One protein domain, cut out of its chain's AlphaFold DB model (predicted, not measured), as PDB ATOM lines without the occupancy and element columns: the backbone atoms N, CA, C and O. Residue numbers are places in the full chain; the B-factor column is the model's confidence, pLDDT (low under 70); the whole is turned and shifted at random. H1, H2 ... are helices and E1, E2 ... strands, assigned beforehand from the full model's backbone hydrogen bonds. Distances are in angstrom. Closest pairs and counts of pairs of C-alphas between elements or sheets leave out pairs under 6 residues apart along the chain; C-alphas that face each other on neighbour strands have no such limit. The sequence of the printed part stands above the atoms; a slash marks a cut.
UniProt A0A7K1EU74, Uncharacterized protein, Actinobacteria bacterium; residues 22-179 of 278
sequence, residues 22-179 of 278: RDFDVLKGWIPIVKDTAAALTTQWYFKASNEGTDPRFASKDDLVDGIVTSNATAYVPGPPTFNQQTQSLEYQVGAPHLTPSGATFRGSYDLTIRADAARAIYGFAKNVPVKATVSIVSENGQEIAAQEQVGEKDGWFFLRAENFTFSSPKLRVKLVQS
ATOM      1  N   ARG A  22      -2.166 -45.818  30.769       73.19
ATOM      2  CA  ARG A  22      -2.475 -46.824  29.748       73.19
ATOM      3  C   ARG A  22      -3.744 -46.501  28.973       73.19
ATOM      4  O   ARG A  22      -3.798 -46.824  27.795       73.19
ATOM      5  N   ASP A  23      -4.739 -45.866  29.587       76.44
ATOM      6  CA  ASP A  23      -6.023 -45.594  28.928       76.44
ATOM      7  C   ASP A  23      -5.870 -44.557  27.807       76.44
ATOM      8  O   ASP A  23      -6.556 -44.624  26.786       76.44
ATOM      9  N   PHE A  24      -4.884 -43.665  27.934       82.12
ATOM     10  CA  PHE A  24      -4.491 -42.746  26.870       82.12
ATOM     11  C   PHE A  24      -3.869 -43.471  25.660       82.12
ATOM     12  O   PHE A  24      -4.245 -43.210  24.514       82.12
ATOM     13  N   ASP A  25      -2.960 -44.422  25.901       83.81
ATOM     14  CA  ASP A  25      -2.355 -45.247  24.844       83.81
ATOM     15  C   ASP A  25      -3.370 -46.219  24.215       83.81
ATOM     16  O   ASP A  25      -3.371 -46.430  23.000       83.81
ATOM     17  N   VAL A  26      -4.285 -46.769  25.022       86.75
ATOM     18  CA  VAL A  26      -5.411 -47.595  24.560       86.75
ATOM     19  C   VAL A  26      -6.315 -46.774  23.646       86.75
ATOM     20  O   VAL A  26      -6.575 -47.212  22.526       86.75
ATOM     21  N   LEU A  27      -6.738 -45.569  24.053       86.44
ATOM     22  CA  LEU A  27      -7.530 -44.681  23.198       86.44
ATOM     23  C   LEU A  27      -6.830 -44.448  21.854       86.44
ATOM     24  O   LEU A  27      -7.449 -44.643  20.810       86.44
ATOM     25  N   LYS A  28      -5.536 -44.104  21.865       84.69
ATOM     26  CA  LYS A  28      -4.745 -43.925  20.637       84.69
ATOM     27  C   LYS A  28      -4.753 -45.153  19.726       84.69
ATOM     28  O   LYS A  28      -4.881 -44.996  18.514       84.69
ATOM     29  N   GLY A  29      -4.658 -46.358  20.289       87.88
ATOM     30  CA  GLY A  29      -4.776 -47.611  19.539       87.88
ATOM     31  C   GLY A  29      -6.169 -47.847  18.940       87.88
ATOM     32  O   GLY A  29      -6.281 -48.427  17.860       87.88
ATOM     33  N   TRP A  30      -7.227 -47.365  19.598       88.81
ATOM     34  CA  TRP A  30      -8.612 -47.504  19.136       88.81
ATOM     35  C   TRP A  30      -9.053 -46.453  18.111       88.81
ATOM     36  O   TRP A  30      -9.914 -46.778  17.295       88.81
ATOM     37  N   ILE A  31      -8.473 -45.243  18.097       89.31
ATOM     38  CA  ILE A  31      -8.839 -44.148  17.167       89.31
ATOM     39  C   ILE A  31      -8.985 -44.631  15.701       89.31
ATOM     40  O   ILE A  31     -10.034 -44.369  15.106       89.31
ATOM     41  N   PRO A  32      -8.039 -45.394  15.103       89.19
ATOM     42  CA  PRO A  32      -8.188 -45.883  13.728       89.19
ATOM     43  C   PRO A  32      -9.299 -46.932  13.569       89.19
ATOM     44  O   PRO A  32      -9.965 -46.973  12.536       89.19
ATOM     45  N   ILE A  33      -9.517 -47.769  14.589       92.12
ATOM     46  CA  ILE A  33     -10.511 -48.854  14.587       92.12
ATOM     47  C   ILE A  33     -11.929 -48.271  14.606       92.12
ATOM     48  O   ILE A  33     -12.784 -48.690  13.824       92.12
ATOM     49  N   VAL A  34     -12.165 -47.255  15.443       90.25
ATOM     50  CA  VAL A  34     -13.453 -46.541  15.535       90.25
ATOM     51  C   VAL A  34     -13.620 -45.455  14.465       90.25
ATOM     52  O   VAL A  34     -14.577 -44.686  14.516       90.25
ATOM     53  N   LYS A  35     -12.704 -45.378  13.485       92.75
ATOM     54  CA  LYS A  35     -12.699 -44.375  12.403       92.75
ATOM     55  C   LYS A  35     -12.812 -42.943  12.936       92.75
ATOM     56  O   LYS A  35     -13.608 -42.147  12.442       92.75
ATOM     57  N   ASP A  36     -12.054 -42.657  13.991       91.19
ATOM     58  CA  ASP A  36     -12.010 -41.361  14.673       91.19
ATOM     59  C   ASP A  36     -13.392 -40.839  15.134       91.19
ATOM     60  O   ASP A  36     -13.614 -39.637  15.276       91.19
ATOM     61  N   THR A  37     -14.339 -41.757  15.376       92.12
ATOM     62  CA  THR A  37     -15.726 -41.466  15.764       92.12
ATOM     63  C   THR A  37     -16.040 -42.029  17.150       92.12
ATOM     64  O   THR A  37     -15.800 -43.200  17.436       92.12
ATOM     65  N   ALA A  38     -16.591 -41.195  18.031       90.19
ATOM     66  CA  ALA A  38     -17.022 -41.599  19.363       90.19
ATOM     67  C   ALA A  38     -18.268 -42.493  19.304       90.19
ATOM     68  O   ALA A  38     -19.217 -42.203  18.580       90.19
ATOM     69  N   ALA A  39     -18.294 -43.552  20.119       88.81
ATOM     70  CA  ALA A  39     -19.451 -44.445  20.229       88.81
ATOM     71  C   ALA A  39     -20.636 -43.802  20.980       88.81
ATOM     72  O   ALA A  39     -21.792 -44.098  20.690       88.81
ATOM     73  N   ALA A  40     -20.350 -42.912  21.935       87.75
ATOM     74  CA  ALA A  40     -21.335 -42.166  22.714       87.75
ATOM     75  C   ALA A  40     -20.747 -40.823  23.178       87.75
ATOM     76  O   ALA A  40     -19.530 -40.638  23.179       87.75
ATOM     77  N   LEU A  41     -21.612 -39.903  23.615       84.88
ATOM     78  CA  LEU A  41     -21.225 -38.730  24.404       84.88
ATOM     79  C   LEU A  41     -21.777 -38.906  25.818       84.88
ATOM     80  O   LEU A  41     -22.976 -39.125  25.984       84.88
ATOM     81  N   THR A  42     -20.912 -38.810  26.828       80.38
ATOM     82  CA  THR A  42     -21.340 -38.796  28.232       80.38
ATOM     83  C   THR A  42     -21.618 -37.368  28.694       80.38
ATOM     84  O   THR A  42     -20.933 -36.428  28.297       80.38
ATOM     85  N   THR A  43     -22.631 -37.208  29.544       79.69
ATOM     86  CA  THR A  43     -22.933 -35.963  30.270       79.69
ATOM     87  C   THR A  43     -22.478 -36.019  31.732       79.69
ATOM     88  O   THR A  43     -22.634 -35.043  32.465       79.69
ATOM     89  N   GLN A  44     -21.925 -37.155  32.167       78.38
ATOM     90  CA  GLN A  44     -21.449 -37.367  33.530       78.38
ATOM     91  C   GLN A  44     -20.033 -36.812  33.696       78.38
ATOM     92  O   GLN A  44     -19.156 -37.065  32.871       78.38
ATOM     93  N   TRP A  45     -19.810 -36.105  34.802       75.56
ATOM     94  CA  TRP A  45     -18.495 -35.636  35.228       75.56
ATOM     95  C   TRP A  45     -18.036 -36.432  36.444       75.56
ATOM     96  O   TRP A  45     -18.819 -36.658  37.368       75.56
ATOM     97  N   TYR A  46     -16.761 -36.811  36.464       72.12
ATOM     98  CA  TYR A  46     -16.105 -37.373  37.639       72.12
ATOM     99  C   TYR A  46     -14.955 -36.463  38.068       72.12
ATOM    100  O   TYR A  46     -14.288 -35.842  37.242       72.12
ATOM    101  N   PHE A  47     -14.725 -36.394  39.376       72.94
ATOM    102  CA  PHE A  47     -13.638 -35.631  39.975       72.94
ATOM    103  C   PHE A  47     -12.846 -36.568  40.880       72.94
ATOM    104  O   PHE A  47     -13.425 -37.283  41.696       72.94
ATOM    105  N   LYS A  48     -11.518 -36.570  40.740       68.19
ATOM    106  CA  LYS A  48     -10.616 -37.389  41.549       68.19
ATOM    107  C   LYS A  48      -9.450 -36.531  42.025       68.19
ATOM    108  O   LYS A  48      -8.706 -35.999  41.205       68.19
ATOM    109  N   ALA A  49      -9.247 -36.458  43.337       69.25
ATOM    110  CA  ALA A  49      -7.969 -36.019  43.883       69.25
ATOM    111  C   ALA A  49      -6.911 -37.079  43.536       69.25
ATOM    112  O   ALA A  49      -7.005 -38.226  43.975       69.25
ATOM    113  N   SER A  50      -5.937 -36.719  42.701       64.06
ATOM    114  CA  SER A  50      -4.828 -37.609  42.361       64.06
ATOM    115  C   SER A  50      -3.636 -37.332  43.267       64.06
ATOM    116  O   SER A  50      -3.177 -36.198  43.353       64.06
ATOM    117  N   ASN A  51      -3.101 -38.379  43.889       62.34
ATOM    118  CA  ASN A  51      -1.778 -38.372  44.510       62.34
ATOM    119  C   ASN A  51      -0.665 -38.770  43.515       62.34
ATOM    120  O   ASN A  51       0.492 -38.921  43.908       62.34
ATOM    121  N   GLU A  52      -0.999 -38.979  42.235       62.56
ATOM    122  CA  GLU A  52      -0.023 -39.286  41.190       62.56
ATOM    123  C   GLU A  52       0.666 -38.013  40.694       62.56
ATOM    124  O   GLU A  52       0.094 -37.231  39.936       62.56
ATOM    125  N   GLY A  53       1.927 -37.851  41.091       64.81
ATOM    126  CA  GLY A  53       2.788 -36.761  40.645       64.81
ATOM    127  C   GLY A  53       2.591 -35.462  41.428       64.81
ATOM    128  O   GLY A  53       1.482 -35.009  41.685       64.81
ATOM    129  N   THR A  54       3.709 -34.829  41.767       70.38
ATOM    130  CA  THR A  54       3.776 -33.471  42.312       70.38
ATOM    131  C   THR A  54       4.827 -32.700  41.521       70.38
ATOM    132  O   THR A  54       5.840 -33.276  41.115       70.38
ATOM    133  N   ASP A  55       4.613 -31.406  41.272       73.88
ATOM    134  CA  ASP A  55       5.685 -30.589  40.703       73.88
ATOM    135  C   ASP A  55       6.685 -30.236  41.820       73.88
ATOM    136  O   ASP A  55       6.305 -29.550  42.771       73.88
ATOM    137  N   PRO A  56       7.964 -30.651  41.737       76.00
ATOM    138  CA  PRO A  56       8.930 -30.454  42.819       76.00
ATOM    139  C   PRO A  56       9.256 -28.980  43.109       76.00
ATOM    140  O   PRO A  56       9.909 -28.687  44.108       76.00
ATOM    141  N   ARG A  57       8.826 -28.036  42.258       80.56
ATOM    142  CA  ARG A  57       8.975 -26.590  42.505       80.56
ATOM    143  C   ARG A  57       7.892 -26.012  43.401       80.56
ATOM    144  O   ARG A  57       8.046 -24.882  43.857       80.56
ATOM    145  N   PHE A  58       6.817 -26.753  43.654       81.12
ATOM    146  CA  PHE A  58       5.785 -26.342  44.586       81.12
ATOM    147  C   PHE A  58       5.552 -27.415  45.646       81.12
ATOM    148  O   PHE A  58       4.875 -28.417  45.427       81.12
ATOM    149  N   ALA A  59       6.106 -27.171  46.834       75.31
ATOM    150  CA  ALA A  59       5.709 -27.892  48.029       75.31
ATOM    151  C   ALA A  59       4.302 -27.428  48.428       75.31
ATOM    152  O   ALA A  59       4.141 -26.344  48.999       75.31
ATOM    153  N   SER A  60       3.304 -28.252  48.101       71.38
ATOM    154  CA  SER A  60       1.949 -28.116  48.632       71.38
ATOM    155  C   SER A  60       1.976 -28.042  50.159       71.38
ATOM    156  O   SER A  60       2.858 -28.615  50.806       71.38
ATOM    157  N   LYS A  61       1.018 -27.313  50.730       68.50
ATOM    158  CA  LYS A  61       0.847 -27.171  52.176       68.50
ATOM    159  C   LYS A  61      -0.510 -27.739  52.567       68.50
ATOM    160  O   LYS A  61      -1.493 -27.377  51.930       68.50
ATOM    161  N   ASP A  62      -0.505 -28.560  53.613       61.97
ATOM    162  CA  ASP A  62      -1.641 -29.007  54.430       61.97
ATOM    163  C   ASP A  62      -2.986 -29.155  53.689       61.97
ATOM    164  O   ASP A  62      -3.767 -28.211  53.652       61.97
ATOM    165  N   ASP A  63      -3.270 -30.344  53.141       70.00
ATOM    166  CA  ASP A  63      -4.595 -30.813  52.670       70.00
ATOM    167  C   ASP A  63      -5.426 -29.862  51.767       70.00
ATOM    168  O   ASP A  63      -6.641 -30.016  51.624       70.00
ATOM    169  N   LEU A  64      -4.785 -28.892  51.108       77.06
ATOM    170  CA  LEU A  64      -5.431 -27.928  50.215       77.06
ATOM    171  C   LEU A  64      -5.375 -28.356  48.742       77.06
ATOM    172  O   LEU A  64      -4.420 -28.967  48.266       77.06
ATOM    173  N   VAL A  65      -6.399 -27.962  47.981       82.81
ATOM    174  CA  VAL A  65      -6.412 -28.115  46.519       82.81
ATOM    175  C   VAL A  65      -5.512 -27.050  45.895       82.81
ATOM    176  O   VAL A  65      -5.778 -25.859  46.033       82.81
ATOM    177  N   ASP A  66      -4.478 -27.467  45.166       86.00
ATOM    178  CA  ASP A  66      -3.569 -26.531  44.484       86.00
ATOM    179  C   ASP A  66      -4.005 -26.140  43.079       86.00
ATOM    180  O   ASP A  66      -3.669 -25.059  42.587       86.00
ATOM    181  N   GLY A  67      -4.781 -27.005  42.439       88.31
ATOM    182  CA  GLY A  67      -5.348 -26.755  41.132       88.31
ATOM    183  C   GLY A  67      -6.379 -27.801  40.746       88.31
ATOM    184  O   GLY A  67      -6.426 -28.897  41.300       88.31
ATOM    185  N   ILE A  68      -7.207 -27.432  39.778       89.25
ATOM    186  CA  ILE A  68      -8.229 -28.265  39.160       89.25
ATOM    187  C   ILE A  68      -8.038 -28.154  37.650       89.25
ATOM    188  O   ILE A  68      -7.911 -27.052  37.109       89.25
ATOM    189  N   VAL A  69      -8.027 -29.305  36.985       88.44
ATOM    190  CA  VAL A  69      -8.085 -29.425  35.528       88.44
ATOM    191  C   VAL A  69      -9.410 -30.085  35.170       88.44
ATOM    192  O   VAL A  69      -9.749 -31.121  35.739       88.44
ATOM    193  N   THR A  70     -10.139 -29.511  34.217       89.56
ATOM    194  CA  THR A  70     -11.344 -30.118  33.634       89.56
ATOM    195  C   THR A  70     -11.227 -30.170  32.121       89.56
ATOM    196  O   THR A  70     -10.683 -29.263  31.497       89.56
ATOM    197  N   SER A  71     -11.730 -31.239  31.507       89.38
ATOM    198  CA  SER A  71     -11.841 -31.363  30.053       89.38
ATOM    199  C   SER A  71     -12.946 -32.353  29.700       89.38
ATOM    200  O   SER A  71     -13.158 -33.317  30.429       89.38
ATOM    201  N   ASN A  72     -13.624 -32.141  28.570       90.44
ATOM    202  CA  ASN A  72     -14.599 -33.083  28.007       90.44
ATOM    203  C   ASN A  72     -13.956 -34.198  27.147       90.44
ATOM    204  O   ASN A  72     -14.641 -34.846  26.357       90.44
ATOM    205  N   ALA A  73     -12.641 -34.399  27.260       89.44
ATOM    206  CA  ALA A  73     -11.908 -35.446  26.557       89.44
ATOM    207  C   ALA A  73     -12.257 -36.862  27.060       89.44
ATOM    208  O   ALA A  73     -12.604 -37.059  28.222       89.44
ATOM    209  N   THR A  74     -12.106 -37.870  26.195       86.88
ATOM    210  CA  THR A  74     -12.327 -39.289  26.532       86.88
ATOM    211  C   THR A  74     -11.231 -39.855  27.436       86.88
ATOM    212  O   THR A  74     -11.518 -40.673  28.303       86.88
ATOM    213  N   ALA A  75      -9.981 -39.425  27.244       85.31
ATOM    214  CA  ALA A  75      -8.840 -39.807  28.067       85.31
ATOM    215  C   ALA A  75      -7.884 -38.625  28.276       85.31
ATOM    216  O   ALA A  75      -7.839 -37.680  27.482       85.31
ATOM    217  N   TYR A  76      -7.071 -38.712  29.322       85.38
ATOM    218  CA  TYR A  76      -6.009 -37.764  29.641       85.38
ATOM    219  C   TYR A  76      -4.793 -38.498  30.215       85.38
ATOM    220  O   TYR A  76      -4.903 -39.639  30.660       85.38
ATOM    221  N   VAL A  77      -3.630 -37.847  30.225       82.19
ATOM    222  CA  VAL A  77      -2.456 -38.344  30.961       82.19
ATOM    223  C   VAL A  77      -2.630 -38.020  32.454       82.19
ATOM    224  O   VAL A  77      -2.821 -36.846  32.779       82.19
ATOM    225  N   PRO A  78      -2.603 -39.008  33.372       77.62
ATOM    226  CA  PRO A  78      -2.837 -38.755  34.794       77.62
ATOM    227  C   PRO A  78      -1.795 -37.855  35.462       77.62
ATOM    228  O   PRO A  78      -0.643 -37.774  35.033       77.62
ATOM    229  N   GLY A  79      -2.216 -37.236  36.566       80.69
ATOM    230  CA  GLY A  79      -1.409 -36.310  37.359       80.69
ATOM    231  C   GLY A  79      -1.572 -34.840  36.947       80.69
ATOM    232  O   GLY A  79      -2.392 -34.523  36.082       80.69
ATOM    233  N   PRO A  80      -0.841 -33.918  37.597       82.19
ATOM    234  CA  PRO A  80      -0.883 -32.496  37.271       82.19
ATOM    235  C   PRO A  80      -0.187 -32.196  35.928       82.19
ATOM    236  O   PRO A  80       0.706 -32.941  35.512       82.19
ATOM    237  N   PRO A  81      -0.515 -31.070  35.261       88.44
ATOM    238  CA  PRO A  81       0.237 -30.598  34.102       88.44
ATOM    239  C   PRO A  81       1.732 -30.458  34.412       88.44
ATOM    240  O   PRO A  81       2.126 -29.885  35.426       88.44
ATOM    241  N   THR A  82       2.576 -30.966  33.518       88.12
ATOM    242  CA  THR A  82       4.031 -30.986  33.712       88.12
ATOM    243  C   THR A  82       4.652 -29.746  33.088       88.12
ATOM    244  O   THR A  82       4.514 -29.516  31.889       88.12
ATOM    245  N   PHE A  83       5.336 -28.899  33.864       89.31
ATOM    246  CA  PHE A  83       5.992 -27.741  33.249       89.31
ATOM    247  C   PHE A  83       7.262 -28.154  32.509       89.31
ATOM    248  O   PHE A  83       8.195 -28.714  33.088       89.31
ATOM    249  N   ASN A  84       7.310 -27.774  31.237       88.06
ATOM    250  CA  ASN A  84       8.411 -27.987  30.320       88.06
ATOM    251  C   ASN A  84       9.293 -26.726  30.249       88.06
ATOM    252  O   ASN A  84       8.860 -25.647  29.836       88.06
ATOM    253  N   GLN A  85      10.564 -26.866  30.638       86.44
ATOM    254  CA  GLN A  85      11.531 -25.761  30.674       86.44
ATOM    255  C   GLN A  85      11.913 -25.226  29.283       86.44
ATOM    256  O   GLN A  85      12.335 -24.076  29.179       86.44
ATOM    257  N   GLN A  86      11.771 -26.021  28.218       86.19
ATOM    258  CA  GLN A  86      12.120 -25.607  26.855       86.19
ATOM    259  C   GLN A  86      11.039 -24.703  26.250       86.19
ATOM    260  O   GLN A  86      11.351 -23.688  25.629       86.19
ATOM    261  N   THR A  87       9.766 -25.050  26.453       84.25
ATOM    262  CA  THR A  87       8.606 -24.280  25.968       84.25
ATOM    263  C   THR A  87       8.184 -23.167  26.939       84.25
ATOM    264  O   THR A  87       7.567 -22.180  26.513       84.25
ATOM    265  N   GLN A  88       8.614 -23.258  28.208       87.69
ATOM    266  CA  GLN A  88       8.226 -22.383  29.325       87.69
ATOM    267  C   GLN A  88       6.705 -22.404  29.538       87.69
ATOM    268  O   GLN A  88       6.053 -21.362  29.602       87.69
ATOM    269  N   SER A  89       6.143 -23.613  29.580       89.31
ATOM    270  CA  SER A  89       4.705 -23.853  29.704       89.31
ATOM    271  C   SER A  89       4.409 -25.088  30.546       89.31
ATOM    272  O   SER A  89       5.132 -26.079  30.457       89.31
ATOM    273  N   LEU A  90       3.311 -25.049  31.303       90.25
ATOM    274  CA  LEU A  90       2.645 -26.249  31.817       90.25
ATOM    275  C   LEU A  90       2.052 -27.009  30.627       90.25
ATOM    276  O   LEU A  90       1.219 -26.461  29.905       90.25
ATOM    277  N   GLU A  91       2.498 -28.242  30.413       90.50
ATOM    278  CA  GLU A  91       2.021 -29.115  29.345       90.50
ATOM    279  C   GLU A  91       1.091 -30.191  29.921       90.50
ATOM    280  O   GLU A  91       1.441 -30.896  30.871       90.50
ATOM    281  N   TYR A  92      -0.099 -30.319  29.335       89.38
ATOM    282  CA  TYR A  92      -1.061 -31.376  29.642       89.38
ATOM    283  C   TYR A  92      -1.526 -32.051  28.357       89.38
ATOM    284  O   TYR A  92      -1.526 -31.428  27.294       89.38
ATOM    285  N   GLN A  93      -1.904 -33.324  28.423       88.00
ATOM    286  CA  GLN A  93      -2.284 -34.082  27.237       88.00
ATOM    287  C   GLN A  93      -3.633 -34.768  27.437       88.00
ATOM    288  O   GLN A  93      -3.836 -35.496  28.409       88.00
ATOM    289  N   VAL A  94      -4.540 -34.514  26.493       88.06
ATOM    290  CA  VAL A  94      -5.911 -35.031  26.472       88.06
ATOM    291  C   VAL A  94      -6.226 -35.595  25.091       88.06
ATOM    292  O   VAL A  94      -5.567 -35.269  24.101       88.06
ATOM    293  N   GLY A  95      -7.218 -36.473  25.008       88.56
ATOM    294  CA  GLY A  95      -7.552 -37.184  23.785       88.56
ATOM    295  C   GLY A  95      -9.015 -37.589  23.751       88.56
ATOM    296  O   GLY A  95      -9.591 -38.005  24.750       88.56
ATOM    297  N   ALA A  96      -9.606 -37.478  22.572       89.56
ATOM    298  CA  ALA A  96     -10.905 -38.027  22.225       89.56
ATOM    299  C   ALA A  96     -10.908 -38.315  20.712       89.56
ATOM    300  O   ALA A  96     -10.007 -37.834  20.011       89.56
ATOM    301  N   PRO A  97     -11.898 -39.058  20.201       90.25
ATOM    302  CA  PRO A  97     -12.181 -39.110  18.774       90.25
ATOM    303  C   PRO A  97     -12.524 -37.722  18.210       90.25
ATOM    304  O   PRO A  97     -13.124 -36.890  18.894       90.25
ATOM    305  N   HIS A  98     -12.156 -37.469  16.958       91.06
ATOM    306  CA  HIS A  98     -12.407 -36.210  16.258       91.06
ATOM    307  C   HIS A  98     -13.892 -35.970  15.958       91.06
ATOM    308  O   HIS A  98     -14.322 -34.821  15.834       91.06
ATOM    309  N   LEU A  99     -14.683 -37.037  15.829       92.56
ATOM    310  CA  LEU A  99     -16.106 -36.991  15.510       92.56
ATOM    311  C   LEU A  99     -16.964 -37.483  16.680       92.56
ATOM    312  O   LEU A  99     -16.651 -38.452  17.369       92.56
ATOM    313  N   THR A 100     -18.094 -36.814  16.872       92.38
ATOM    314  CA  THR A 100     -19.199 -37.248  17.737       92.38
ATOM    315  C   THR A 100     -19.969 -38.421  17.098       92.38
ATOM    316  O   THR A 100     -19.816 -38.652  15.896       92.38
ATOM    317  N   PRO A 101     -20.857 -39.131  17.826       92.75
ATOM    318  CA  PRO A 101     -21.635 -40.247  17.267       92.75
ATOM    319  C   PRO A 101     -22.533 -39.869  16.075       92.75
ATOM    320  O   PRO A 101     -22.906 -40.731  15.287       92.75
ATOM    321  N   SER A 102     -22.881 -38.584  15.923       94.00
ATOM    322  CA  SER A 102     -23.635 -38.059  14.774       94.00
ATOM    323  C   SER A 102     -22.754 -37.667  13.578       94.00
ATOM    324  O   SER A 102     -23.265 -37.147  12.589       94.00
ATOM    325  N   GLY A 103     -21.435 -37.870  13.658       91.31
ATOM    326  CA  GLY A 103     -20.469 -37.476  12.629       91.31
ATOM    327  C   GLY A 103     -20.090 -35.990  12.633       91.31
ATOM    328  O   GLY A 103     -19.296 -35.566  11.798       91.31
ATOM    329  N   ALA A 104     -20.611 -35.179  13.560       92.88
ATOM    330  CA  ALA A 104     -20.190 -33.784  13.715       92.88
ATOM    331  C   ALA A 104     -18.826 -33.691  14.425       92.88
ATOM    332  O   ALA A 104     -18.557 -34.478  15.334       92.88
ATOM    333  N   THR A 105     -17.994 -32.705  14.067       91.31
ATOM    334  CA  THR A 105     -16.696 -32.448  14.721       91.31
ATOM    335  C   THR A 105     -16.857 -32.265  16.228       91.31
ATOM    336  O   THR A 105     -17.550 -31.347  16.673       91.31
ATOM    337  N   PHE A 106     -16.176 -33.092  17.019       90.12
ATOM    338  CA  PHE A 106     -16.177 -32.980  18.467       90.12
ATOM    339  C   PHE A 106     -15.289 -31.808  18.905       90.12
ATOM    340  O   PHE A 106     -14.098 -31.741  18.586       90.12
ATOM    341  N   ARG A 107     -15.903 -30.845  19.600       90.69
ATOM    342  CA  ARG A 107     -15.252 -29.625  20.080       90.69
ATOM    343  C   ARG A 107     -14.767 -29.815  21.508       90.69
ATOM    344  O   ARG A 107     -15.542 -30.168  22.397       90.69
ATOM    345  N   GLY A 108     -13.479 -29.575  21.703       89.69
ATOM    346  CA  GLY A 108     -12.836 -29.681  22.998       89.69
ATOM    347  C   GLY A 108     -13.059 -28.461  23.877       89.69
ATOM    348  O   GLY A 108     -13.128 -27.325  23.401       89.69
ATOM    349  N   SER A 109     -13.126 -28.731  25.173       91.44
ATOM    350  CA  SER A 109     -12.963 -27.779  26.259       91.44
ATOM    351  C   SER A 109     -11.831 -28.243  27.172       91.44
ATOM    352  O   SER A 109     -11.614 -29.441  27.386       91.44
ATOM    353  N   TYR A 110     -11.090 -27.281  27.703       91.00
ATOM    354  CA  TYR A 110     -10.117 -27.483  28.763       91.00
ATOM    355  C   TYR A 110     -10.118 -26.260  29.668       91.00
ATOM    356  O   TYR A 110      -9.968 -25.139  29.181       91.00
ATOM    357  N   ASP A 111     -10.215 -26.479  30.972       91.88
ATOM    358  CA  ASP A 111     -10.005 -25.449  31.979       91.88
ATOM    359  C   ASP A 111      -8.844 -25.852  32.891       91.88
ATOM    360  O   ASP A 111      -8.699 -27.017  33.267       91.88
ATOM    361  N   LEU A 112      -8.040 -24.865  33.283       91.50
ATOM    362  CA  LEU A 112      -7.088 -24.976  34.385       91.50
ATOM    363  C   LEU A 112      -7.366 -23.837  35.354       91.50
ATOM    364  O   LEU A 112      -7.247 -22.667  34.997       91.50
ATOM    365  N   THR A 113      -7.662 -24.187  36.598       92.25
ATOM    366  CA  THR A 113      -7.658 -23.249  37.720       92.25
ATOM    367  C   THR A 113      -6.544 -23.669  38.668       92.25
ATOM    368  O   THR A 113      -6.493 -24.826  39.066       92.25
ATOM    369  N   ILE A 114      -5.613 -22.775  38.995       90.75
ATOM    370  CA  ILE A 114      -4.425 -23.074  39.811       90.75
ATOM    371  C   ILE A 114      -4.147 -21.923  40.776       90.75
ATOM    372  O   ILE A 114      -4.274 -20.752  40.410       90.75
ATOM    373  N   ARG A 115      -3.765 -22.238  42.017       90.94
ATOM    374  CA  ARG A 115      -3.420 -21.224  43.020       90.94
ATOM    375  C   ARG A 115      -2.289 -20.335  42.505       90.94
ATOM    376  O   ARG A 115      -1.319 -20.805  41.902       90.94
ATOM    377  N   ALA A 116      -2.404 -19.029  42.729       89.56
ATOM    378  CA  ALA A 116      -1.480 -18.059  42.156       89.56
ATOM    379  C   ALA A 116      -0.054 -18.216  42.698       89.56
ATOM    380  O   ALA A 116       0.905 -18.001  41.958       89.56
ATOM    381  N   ASP A 117       0.119 -18.634  43.955       88.88
ATOM    382  CA  ASP A 117       1.430 -18.954  44.522       88.88
ATOM    383  C   ASP A 117       2.019 -20.251  43.949       88.88
ATOM    384  O   ASP A 117       3.209 -20.263  43.630       88.88
ATOM    385  N   ALA A 118       1.200 -21.283  43.718       89.69
ATOM    386  CA  ALA A 118       1.622 -22.519  43.055       89.69
ATOM    387  C   ALA A 118       2.126 -22.262  41.628       89.69
ATOM    388  O   ALA A 118       3.254 -22.619  41.279       89.69
ATOM    389  N   ALA A 119       1.345 -21.540  40.822       90.12
ATOM    390  CA  ALA A 119       1.760 -21.135  39.484       90.12
ATOM    391  C   ALA A 119       3.030 -20.266  39.509       90.12
ATOM    392  O   ALA A 119       3.960 -20.505  38.740       90.12
ATOM    393  N   ARG A 120       3.121 -19.281  40.414       89.62
ATOM    394  CA  ARG A 120       4.321 -18.434  40.526       89.62
ATOM    395  C   ARG A 120       5.560 -19.250  40.905       89.62
ATOM    396  O   ARG A 120       6.613 -19.011  40.327       89.62
ATOM    397  N   ALA A 121       5.439 -20.235  41.795       89.12
ATOM    398  CA  ALA A 121       6.539 -21.121  42.169       89.12
ATOM    399  C   ALA A 121       7.010 -22.002  40.996       89.12
ATOM    400  O   ALA A 121       8.201 -22.036  40.693       89.12
ATOM    401  N   ILE A 122       6.079 -22.636  40.272       90.00
ATOM    402  CA  ILE A 122       6.387 -23.491  39.112       90.00
ATOM    403  C   ILE A 122       7.124 -22.712  38.006       90.00
ATOM    404  O   ILE A 122       8.079 -23.233  37.421       90.00
ATOM    405  N   TYR A 123       6.707 -21.471  37.738       88.56
ATOM    406  CA  TYR A 123       7.301 -20.593  36.717       88.56
ATOM    407  C   TYR A 123       8.496 -19.766  37.233       88.56
ATOM    408  O   TYR A 123       9.090 -19.009  36.467       88.56
ATOM    409  N   GLY A 124       8.860 -19.881  38.516       87.44
ATOM    410  CA  GLY A 124       9.940 -19.103  39.138       87.44
ATOM    411  C   GLY A 124       9.667 -17.595  39.239       87.44
ATOM    412  O   GLY A 124      10.598 -16.804  39.358       87.44
ATOM    413  N   PHE A 125       8.404 -17.179  39.153       87.06
ATOM    414  CA  PHE A 125       7.982 -15.782  39.098       87.06
ATOM    415  C   PHE A 125       8.100 -15.054  40.438       87.06
ATOM    416  O   PHE A 125       7.836 -15.602  41.510       87.06
ATOM    417  N   ALA A 126       8.393 -13.754  40.367       81.56
ATOM    418  CA  ALA A 126       8.371 -12.877  41.526       81.56
ATOM    419  C   ALA A 126       6.958 -12.797  42.131       81.56
ATOM    420  O   ALA A 126       5.936 -12.803  41.427       81.56
ATOM    421  N   LYS A 127       6.891 -12.686  43.460       78.88
ATOM    422  CA  LYS A 127       5.634 -12.453  44.177       78.88
ATOM    423  C   LYS A 127       5.086 -11.065  43.822       78.88
ATOM    424  O   LYS A 127       5.853 -10.133  43.613       78.88
ATOM    425  N   ASN A 128       3.761 -10.941  43.764       74.19
ATOM    426  CA  ASN A 128       3.021  -9.676  43.620       74.19
ATOM    427  C   ASN A 128       3.252  -8.861  42.323       74.19
ATOM    428  O   ASN A 128       2.776  -7.735  42.232       74.19
ATOM    429  N   VAL A 129       3.922  -9.406  41.299       74.50
ATOM    430  CA  VAL A 129       4.047  -8.749  39.979       74.50
ATOM    431  C   VAL A 129       2.980  -9.299  39.011       74.50
ATOM    432  O   VAL A 129       2.813 -10.525  38.971       74.50
ATOM    433  N   PRO A 130       2.275  -8.459  38.220       74.81
ATOM    434  CA  PRO A 130       1.209  -8.902  37.318       74.81
ATOM    435  C   PRO A 130       1.648  -9.983  36.326       74.81
ATOM    436  O   PRO A 130       2.669  -9.850  35.641       74.81
ATOM    437  N   VAL A 131       0.847 -11.040  36.221       74.81
ATOM    438  CA  VAL A 131       1.051 -12.150  35.286       74.81
ATOM    439  C   VAL A 131      -0.009 -12.079  34.195       74.81
ATOM    440  O   VAL A 131      -1.185 -11.865  34.465       74.81
ATOM    441  N   LYS A 132       0.418 -12.267  32.949       77.19
ATOM    442  CA  LYS A 132      -0.457 -12.551  31.812       77.19
ATOM    443  C   LYS A 132      -0.377 -14.041  31.524       77.19
ATOM    444  O   LYS A 132       0.716 -14.603  31.544       77.19
ATOM    445  N   ALA A 133      -1.508 -14.669  31.247       75.81
ATOM    446  CA  ALA A 133      -1.552 -16.027  30.732       75.81
ATOM    447  C   ALA A 133      -1.891 -16.004  29.238       75.81
ATOM    448  O   ALA A 133      -2.574 -15.099  28.762       75.81
ATOM    449  N   THR A 134      -1.411 -17.010  28.527       77.94
ATOM    450  CA  THR A 134      -1.775 -17.360  27.153       77.94
ATOM    451  C   THR A 134      -1.840 -18.878  27.087       77.94
ATOM    452  O   THR A 134      -1.003 -19.539  27.713       77.94
ATOM    453  N   VAL A 135      -2.763 -19.443  26.324       80.31
ATOM    454  CA  VAL A 135      -2.652 -20.836  25.901       80.31
ATOM    455  C   VAL A 135      -2.018 -20.909  24.520       80.31
ATOM    456  O   VAL A 135      -1.916 -19.936  23.778       80.31
ATOM    457  N   SER A 136      -1.484 -22.080  24.210       82.69
ATOM    458  CA  SER A 136      -1.595 -22.608  22.864       82.69
ATOM    459  C   SER A 136      -1.951 -24.087  22.944       82.69
ATOM    460  O   SER A 136      -1.485 -24.828  23.814       82.69
ATOM    461  N   ILE A 137      -2.824 -24.533  22.051       81.75
ATOM    462  CA  ILE A 137      -3.121 -25.953  21.877       81.75
ATOM    463  C   ILE A 137      -2.310 -26.415  20.680       81.75
ATOM    464  O   ILE A 137      -2.354 -25.774  19.634       81.75
ATOM    465  N   VAL A 138      -1.556 -27.506  20.809       83.56
ATOM    466  CA  VAL A 138      -0.816 -28.080  19.684       83.56
ATOM    467  C   VAL A 138      -1.291 -29.486  19.362       83.56
ATOM    468  O   VAL A 138      -1.521 -30.317  20.241       83.56
ATOM    469  N   SER A 139      -1.405 -29.754  18.068       75.12
ATOM    470  CA  SER A 139      -1.554 -31.103  17.526       75.12
ATOM    471  C   SER A 139      -0.341 -31.975  17.874       75.12
ATOM    472  O   SER A 139       0.739 -31.473  18.198       75.12
ATOM    473  N   GLU A 140      -0.485 -33.292  17.727       70.69
ATOM    474  CA  GLU A 140       0.631 -34.242  17.844       70.69
ATOM    475  C   GLU A 140       1.798 -33.907  16.890       70.69
ATOM    476  O   GLU A 140       2.964 -34.044  17.256       70.69
ATOM    477  N   ASN A 141       1.488 -33.334  15.721       71.19
ATOM    478  CA  ASN A 141       2.459 -32.857  14.730       71.19
ATOM    479  C   ASN A 141       3.099 -31.492  15.081       71.19
ATOM    480  O   ASN A 141       3.803 -30.905  14.258       71.19
ATOM    481  N   GLY A 142       2.826 -30.943  16.269       73.19
ATOM    482  CA  GLY A 142       3.391 -29.682  16.755       73.19
ATOM    483  C   GLY A 142       2.824 -28.411  16.112       73.19
ATOM    484  O   GLY A 142       3.297 -27.326  16.441       73.19
ATOM    485  N   GLN A 143       1.825 -28.521  15.228       77.25
ATOM    486  CA  GLN A 143       1.095 -27.368  14.686       77.25
ATOM    487  C   GLN A 143       0.144 -26.808  15.743       77.25
ATOM    488  O   GLN A 143      -0.565 -27.590  16.384       77.25
ATOM    489  N   GLU A 144       0.104 -25.483  15.887       80.81
ATOM    490  CA  GLU A 144      -0.863 -24.792  16.744       80.81
ATOM    491  C   GLU A 144      -2.289 -24.933  16.186       80.81
ATOM    492  O   GLU A 144      -2.522 -24.862  14.979       80.81
ATOM    493  N   ILE A 145      -3.239 -25.163  17.087       77.44
ATOM    494  CA  ILE A 145      -4.667 -25.311  16.821       77.44
ATOM    495  C   ILE A 145      -5.351 -24.056  17.354       77.44
ATOM    496  O   ILE A 145      -5.173 -23.696  18.518       77.44
ATOM    497  N   ALA A 146      -6.156 -23.407  16.514       75.62
ATOM    498  CA  ALA A 146      -6.954 -22.263  16.933       75.62
ATOM    499  C   ALA A 146      -7.965 -22.676  18.020       75.62
ATOM    500  O   ALA A 146      -8.736 -23.620  17.836       75.62
ATOM    501  N   ALA A 147      -7.971 -21.934  19.123       80.19
ATOM    502  CA  ALA A 147      -8.896 -22.084  20.236       80.19
ATOM    503  C   ALA A 147      -9.449 -20.708  20.634       80.19
ATOM    504  O   ALA A 147      -8.830 -19.676  20.369       80.19
ATOM    505  N   GLN A 148     -10.617 -20.689  21.271       82.44
ATOM    506  CA  GLN A 148     -11.085 -19.508  21.996       82.44
ATOM    507  C   GLN A 148     -10.510 -19.567  23.407       82.44
ATOM    508  O   GLN A 148     -10.639 -20.595  24.068       82.44
ATOM    509  N   GLU A 149      -9.866 -18.489  23.854       85.75
ATOM    510  CA  GLU A 149      -9.141 -18.454  25.125       85.75
ATOM    511  C   GLU A 149      -9.709 -17.394  26.066       85.75
ATOM    512  O   GLU A 149      -9.911 -16.240  25.684       85.75
ATOM    513  N   GLN A 150      -9.904 -17.779  27.325       85.06
ATOM    514  CA  GLN A 150     -10.214 -16.870  28.421       85.06
ATOM    515  C   GLN A 150      -9.188 -17.074  29.533       85.06
ATOM    516  O   GLN A 150      -8.919 -18.201  29.942       85.06
ATOM    517  N   VAL A 151      -8.616 -15.981  30.030       86.25
ATOM    518  CA  VAL A 151      -7.538 -15.993  31.023       86.25
ATOM    519  C   VAL A 151      -7.742 -14.911  32.076       86.25
ATOM    520  O   VAL A 151      -8.215 -13.818  31.759       86.25
ATOM    521  N   GLY A 152      -7.327 -15.175  33.314       85.31
ATOM    522  CA  GLY A 152      -7.298 -14.150  34.355       85.31
ATOM    523  C   GLY A 152      -6.687 -14.602  35.677       85.31
ATOM    524  O   GLY A 152      -6.314 -15.758  35.861       85.31
ATOM    525  N   GLU A 153      -6.589 -13.650  36.603       86.75
ATOM    526  CA  GLU A 153      -6.242 -13.859  38.011       86.75
ATOM    527  C   GLU A 153      -7.381 -13.271  38.854       86.75
ATOM    528  O   GLU A 153      -7.766 -12.119  38.644       86.75
ATOM    529  N   LYS A 154      -7.957 -14.055  39.769       88.12
ATOM    530  CA  LYS A 154      -9.032 -13.619  40.671       88.12
ATOM    531  C   LYS A 154      -8.946 -14.377  41.996       88.12
ATOM    532  O   LYS A 154      -8.670 -15.570  42.003       88.12
ATOM    533  N   ASP A 155      -9.158 -13.676  43.110       89.62
ATOM    534  CA  ASP A 155      -9.248 -14.232  44.471       89.62
ATOM    535  C   ASP A 155      -8.087 -15.176  44.869       89.62
ATOM    536  O   ASP A 155      -8.259 -16.124  45.628       89.62
ATOM    537  N   GLY A 156      -6.880 -14.915  44.349       88.44
ATOM    538  CA  GLY A 156      -5.682 -15.728  44.603       88.44
ATOM    539  C   GLY A 156      -5.501 -16.939  43.679       88.44
ATOM    540  O   GLY A 156      -4.608 -17.750  43.923       88.44
ATOM    541  N   TRP A 157      -6.294 -17.052  42.613       91.31
ATOM    542  CA  TRP A 157      -6.233 -18.125  41.620       91.31
ATOM    543  C   TRP A 157      -5.995 -17.573  40.215       91.31
ATOM    544  O   TRP A 157      -6.632 -16.602  39.807       91.31
ATOM    545  N   PHE A 158      -5.126 -18.227  39.447       90.75
ATOM    546  CA  PHE A 158      -5.147 -18.102  37.994       90.75
ATOM    547  C   PHE A 158      -6.192 -19.051  37.434       90.75
ATOM    548  O   PHE A 158      -6.221 -20.225  37.801       90.75
ATOM    549  N   PHE A 159      -7.001 -18.551  36.510       91.44
ATOM    550  CA  PHE A 159      -7.919 -19.364  35.734       91.44
ATOM    551  C   PHE A 159      -7.640 -19.198  34.244       91.44
ATOM    552  O   PHE A 159      -7.219 -18.142  33.756       91.44
ATOM    553  N   LEU A 160      -7.887 -20.284  33.536       91.38
ATOM    554  CA  LEU A 160      -7.729 -20.433  32.111       91.38
ATOM    555  C   LEU A 160      -8.860 -21.322  31.608       91.38
ATOM    556  O   LEU A 160      -9.126 -22.363  32.205       91.38
ATOM    557  N   ARG A 161      -9.410 -20.964  30.452       91.19
ATOM    558  CA  ARG A 161     -10.302 -21.791  29.648       91.19
ATOM    559  C   ARG A 161      -9.877 -21.728  28.186       91.19
ATOM    560  O   ARG A 161      -9.563 -20.649  27.686       91.19
ATOM    561  N   ALA A 162      -9.871 -22.875  27.517       90.31
ATOM    562  CA  ALA A 162      -9.608 -23.008  26.092       90.31
ATOM    563  C   ALA A 162     -10.685 -23.892  25.443       90.31
ATOM    564  O   ALA A 162     -10.924 -25.017  25.884       90.31
ATOM    565  N   GLU A 163     -11.339 -23.385  24.400       91.12
ATOM    566  CA  GLU A 163     -12.508 -24.014  23.773       91.12
ATOM    567  C   GLU A 163     -12.411 -24.099  22.248       91.12
ATOM    568  O   GLU A 163     -11.630 -23.401  21.600       91.12
ATOM    569  N   ASN A 164     -13.290 -24.920  21.667       87.94
ATOM    570  CA  ASN A 164     -13.555 -25.044  20.230       87.94
ATOM    571  C   ASN A 164     -12.409 -25.625  19.381       87.94
ATOM    572  O   ASN A 164     -12.562 -25.771  18.162       87.94
ATOM    573  N   PHE A 165     -11.325 -26.063  20.024       87.81
ATOM    574  CA  PHE A 165     -10.301 -26.904  19.409       87.81
ATOM    575  C   PHE A 165     -10.869 -28.277  19.019       87.81
ATOM    576  O   PHE A 165     -11.938 -28.686  19.478       87.81
ATOM    577  N   THR A 166     -10.160 -28.997  18.155       81.56
ATOM    578  CA  THR A 166     -10.539 -30.345  17.711       81.56
ATOM    579  C   THR A 166      -9.631 -31.401  18.320       81.56
ATOM    580  O   THR A 166      -8.433 -31.167  18.491       81.56
ATOM    581  N   PHE A 167     -10.173 -32.584  18.588       68.94
ATOM    582  CA  PHE A 167      -9.397 -33.691  19.134       68.94
ATOM    583  C   PHE A 167      -8.670 -34.507  18.053       68.94
ATOM    584  O   PHE A 167      -9.201 -34.740  16.970       68.94
ATOM    585  N   SER A 168      -7.436 -34.898  18.384       62.41
ATOM    586  CA  SER A 168      -6.596 -35.937  17.762       62.41
ATOM    587  C   SER A 168      -5.306 -36.094  18.598       62.41
ATOM    588  O   SER A 168      -4.187 -35.906  18.129       62.41
ATOM    589  N   SER A 169      -5.465 -36.361  19.902       63.03
ATOM    590  CA  SER A 169      -4.392 -36.338  20.927       63.03
ATOM    591  C   SER A 169      -3.639 -34.996  21.121       63.03
ATOM    592  O   SER A 169      -2.404 -35.006  21.188       63.03
ATOM    593  N   PRO A 170      -4.321 -33.834  21.231       73.88
ATOM    594  CA  PRO A 170      -3.653 -32.551  21.438       73.88
ATOM    595  C   PRO A 170      -2.848 -32.493  22.745       73.88
ATOM    596  O   PRO A 170      -3.265 -32.990  23.795       73.88
ATOM    597  N   LYS A 171      -1.712 -31.795  22.689       82.31
ATOM    598  CA  LYS A 171      -1.000 -31.309  23.874       82.31
ATOM    599  C   LYS A 171      -1.386 -29.855  24.095       82.31
ATOM    600  O   LYS A 171      -1.190 -29.014  23.220       82.31
ATOM    601  N   LEU A 172      -1.922 -29.551  25.265       85.31
ATOM    602  CA  LEU A 172      -2.207 -28.188  25.682       85.31
ATOM    603  C   LEU A 172      -0.982 -27.609  26.374       85.31
ATOM    604  O   LEU A 172      -0.365 -28.268  27.211       85.31
ATOM    605  N   ARG A 173      -0.641 -26.371  26.025       85.38
ATOM    606  CA  ARG A 173       0.433 -25.596  26.636       85.38
ATOM    607  C   ARG A 173      -0.165 -24.363  27.275       85.38
ATOM    608  O   ARG A 173      -0.608 -23.449  26.588       85.38
ATOM    609  N   VAL A 174      -0.143 -24.310  28.597       83.75
ATOM    610  CA  VAL A 174      -0.426 -23.076  29.327       83.75
ATOM    611  C   VAL A 174       0.886 -22.339  29.474       83.75
ATOM    612  O   VAL A 174       1.823 -22.894  30.037       83.75
ATOM    613  N   LYS A 175       0.979 -21.111  28.974       84.31
ATOM    614  CA  LYS A 175       2.164 -20.270  29.111       84.31
ATOM    615  C   LYS A 175       1.816 -19.019  29.894       84.31
ATOM    616  O   LYS A 175       1.016 -18.196  29.460       84.31
ATOM    617  N   LEU A 176       2.440 -18.869  31.053       81.44
ATOM    618  CA  LEU A 176       2.361 -17.651  31.845       81.44
ATOM    619  C   LEU A 176       3.564 -16.755  31.526       81.44
ATOM    620  O   LEU A 176       4.653 -17.242  31.217       81.44
ATOM    621  N   VAL A 177       3.376 -15.439  31.604       80.94
ATOM    622  CA  VAL A 177       4.407 -14.418  31.384       80.94
ATOM    623  C   VAL A 177       4.234 -13.304  32.412       80.94
ATOM    624  O   VAL A 177       3.174 -12.686  32.508       80.94
ATOM    625  N   GLN A 178       5.283 -13.013  33.176       76.94
ATOM    626  CA  GLN A 178       5.265 -11.954  34.179       76.94
ATOM    627  C   GLN A 178       5.700 -10.603  33.597       76.94
ATOM    628  O   GLN A 178       6.722 -10.496  32.918       76.94
ATOM    629  N   SER A 179       4.948  -9.546  33.903       68.06
ATOM    630  CA  SER A 179       5.226  -8.188  33.425       68.06
ATOM    631  C   SER A 179       6.324  -7.526  34.269       68.06
ATOM    632  O   SER A 179       6.022  -6.815  35.222       68.06
TER     633      SER A 179
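What this domain is: This is residues 22 to 179 of the 278 residues of an uncharacterized protein of Actinobacteria bacterium (UniProt A0A7K1EU74). Two four-stranded sheets lie face to face as a sandwich, their strands crossed at 36 degrees; the short helix H2 sits at one end, close to strands of both sheets, while H1 only grazes one sheet. Residues 31 to 66, with no named element, run round the outside from H1 to E1. There are 158 residues printed, with two named helices and eight named strands in the order H1 E1 E2 E3 E4 H2 E5 E6 E7 E8; the class is mixed, and under half of the residues are in named elements. The sheets, E1 E4 E7 E6 and E2 E3 E8 E5, are antiparallel throughout. The whole is compact, with a radius of gyration of the C-alphas of 16.2 A, and spans 49 by 31 by 28 A.

How they stand to each other: Start at H1, residues 22 to 30, whose closest C-alpha pair with E3, residues 89 to 95, is Phe 24 and Gly 95, 7.1 A apart. Next look at E1, residues 67 to 71, antiparallel to E4, residues 107 to 115, with N 68 and O 113 within hydrogen-bond range at 2.8 A. E2, residues 82 to 84, forms a hairpin with E3, with N 82 and O 91 at 2.9 A. H2, residues 116 to 122, stands up from the sheet of E4 at 55 degrees, with a height over the sheet of 7.1 A. Its Ala 116 and Trp 157 of E7, residues 157 to 166, are the closest C-alphas of the two, 4.8 A apart. In H1 and H2 every O i to N i+4 pair is within hydrogen-bond range. Across the sandwich, the closest C-alphas of E5, residues 131 to 138, and E6, residues 148 to 154, are those of Ala 133 and Val 151, 6.0 A apart. E6 and E7 form a hairpin, with N 150 and O 161 at 2.9 A; E7 also pairs with E4, with N 112 and O 160 at 2.9 A. Finish at E8, residues 171 to 178, an inner strand of its strongly twisted sheet: N 90 of E3 and O 174 are 2.9 A apart, as are N 134 of E5 and O 175.

Where its parts are: Find C-alpha 22 at (-2.475, -46.824, 29.748), where H1 begins. E4 runs 27.1 A from C-alpha 107 at (-15.252, -29.625, 20.080), and E7 runs 27.2 A. E5 measures 22.4 A and E8 22.8 A, ending at C-alpha 178, (5.265, -11.954, 34.179).

The domain as a whole: The C-alphas farthest apart, Ile 33 and Asn 128, are 50.6 A apart. The printed part has no cut; the links H1 to E1 and E3 to E4 are long. Mean pLDDT of the printed part is 83.4, with residues 48 to 53, 61 to 62, 167 to 169 and 179 under 70.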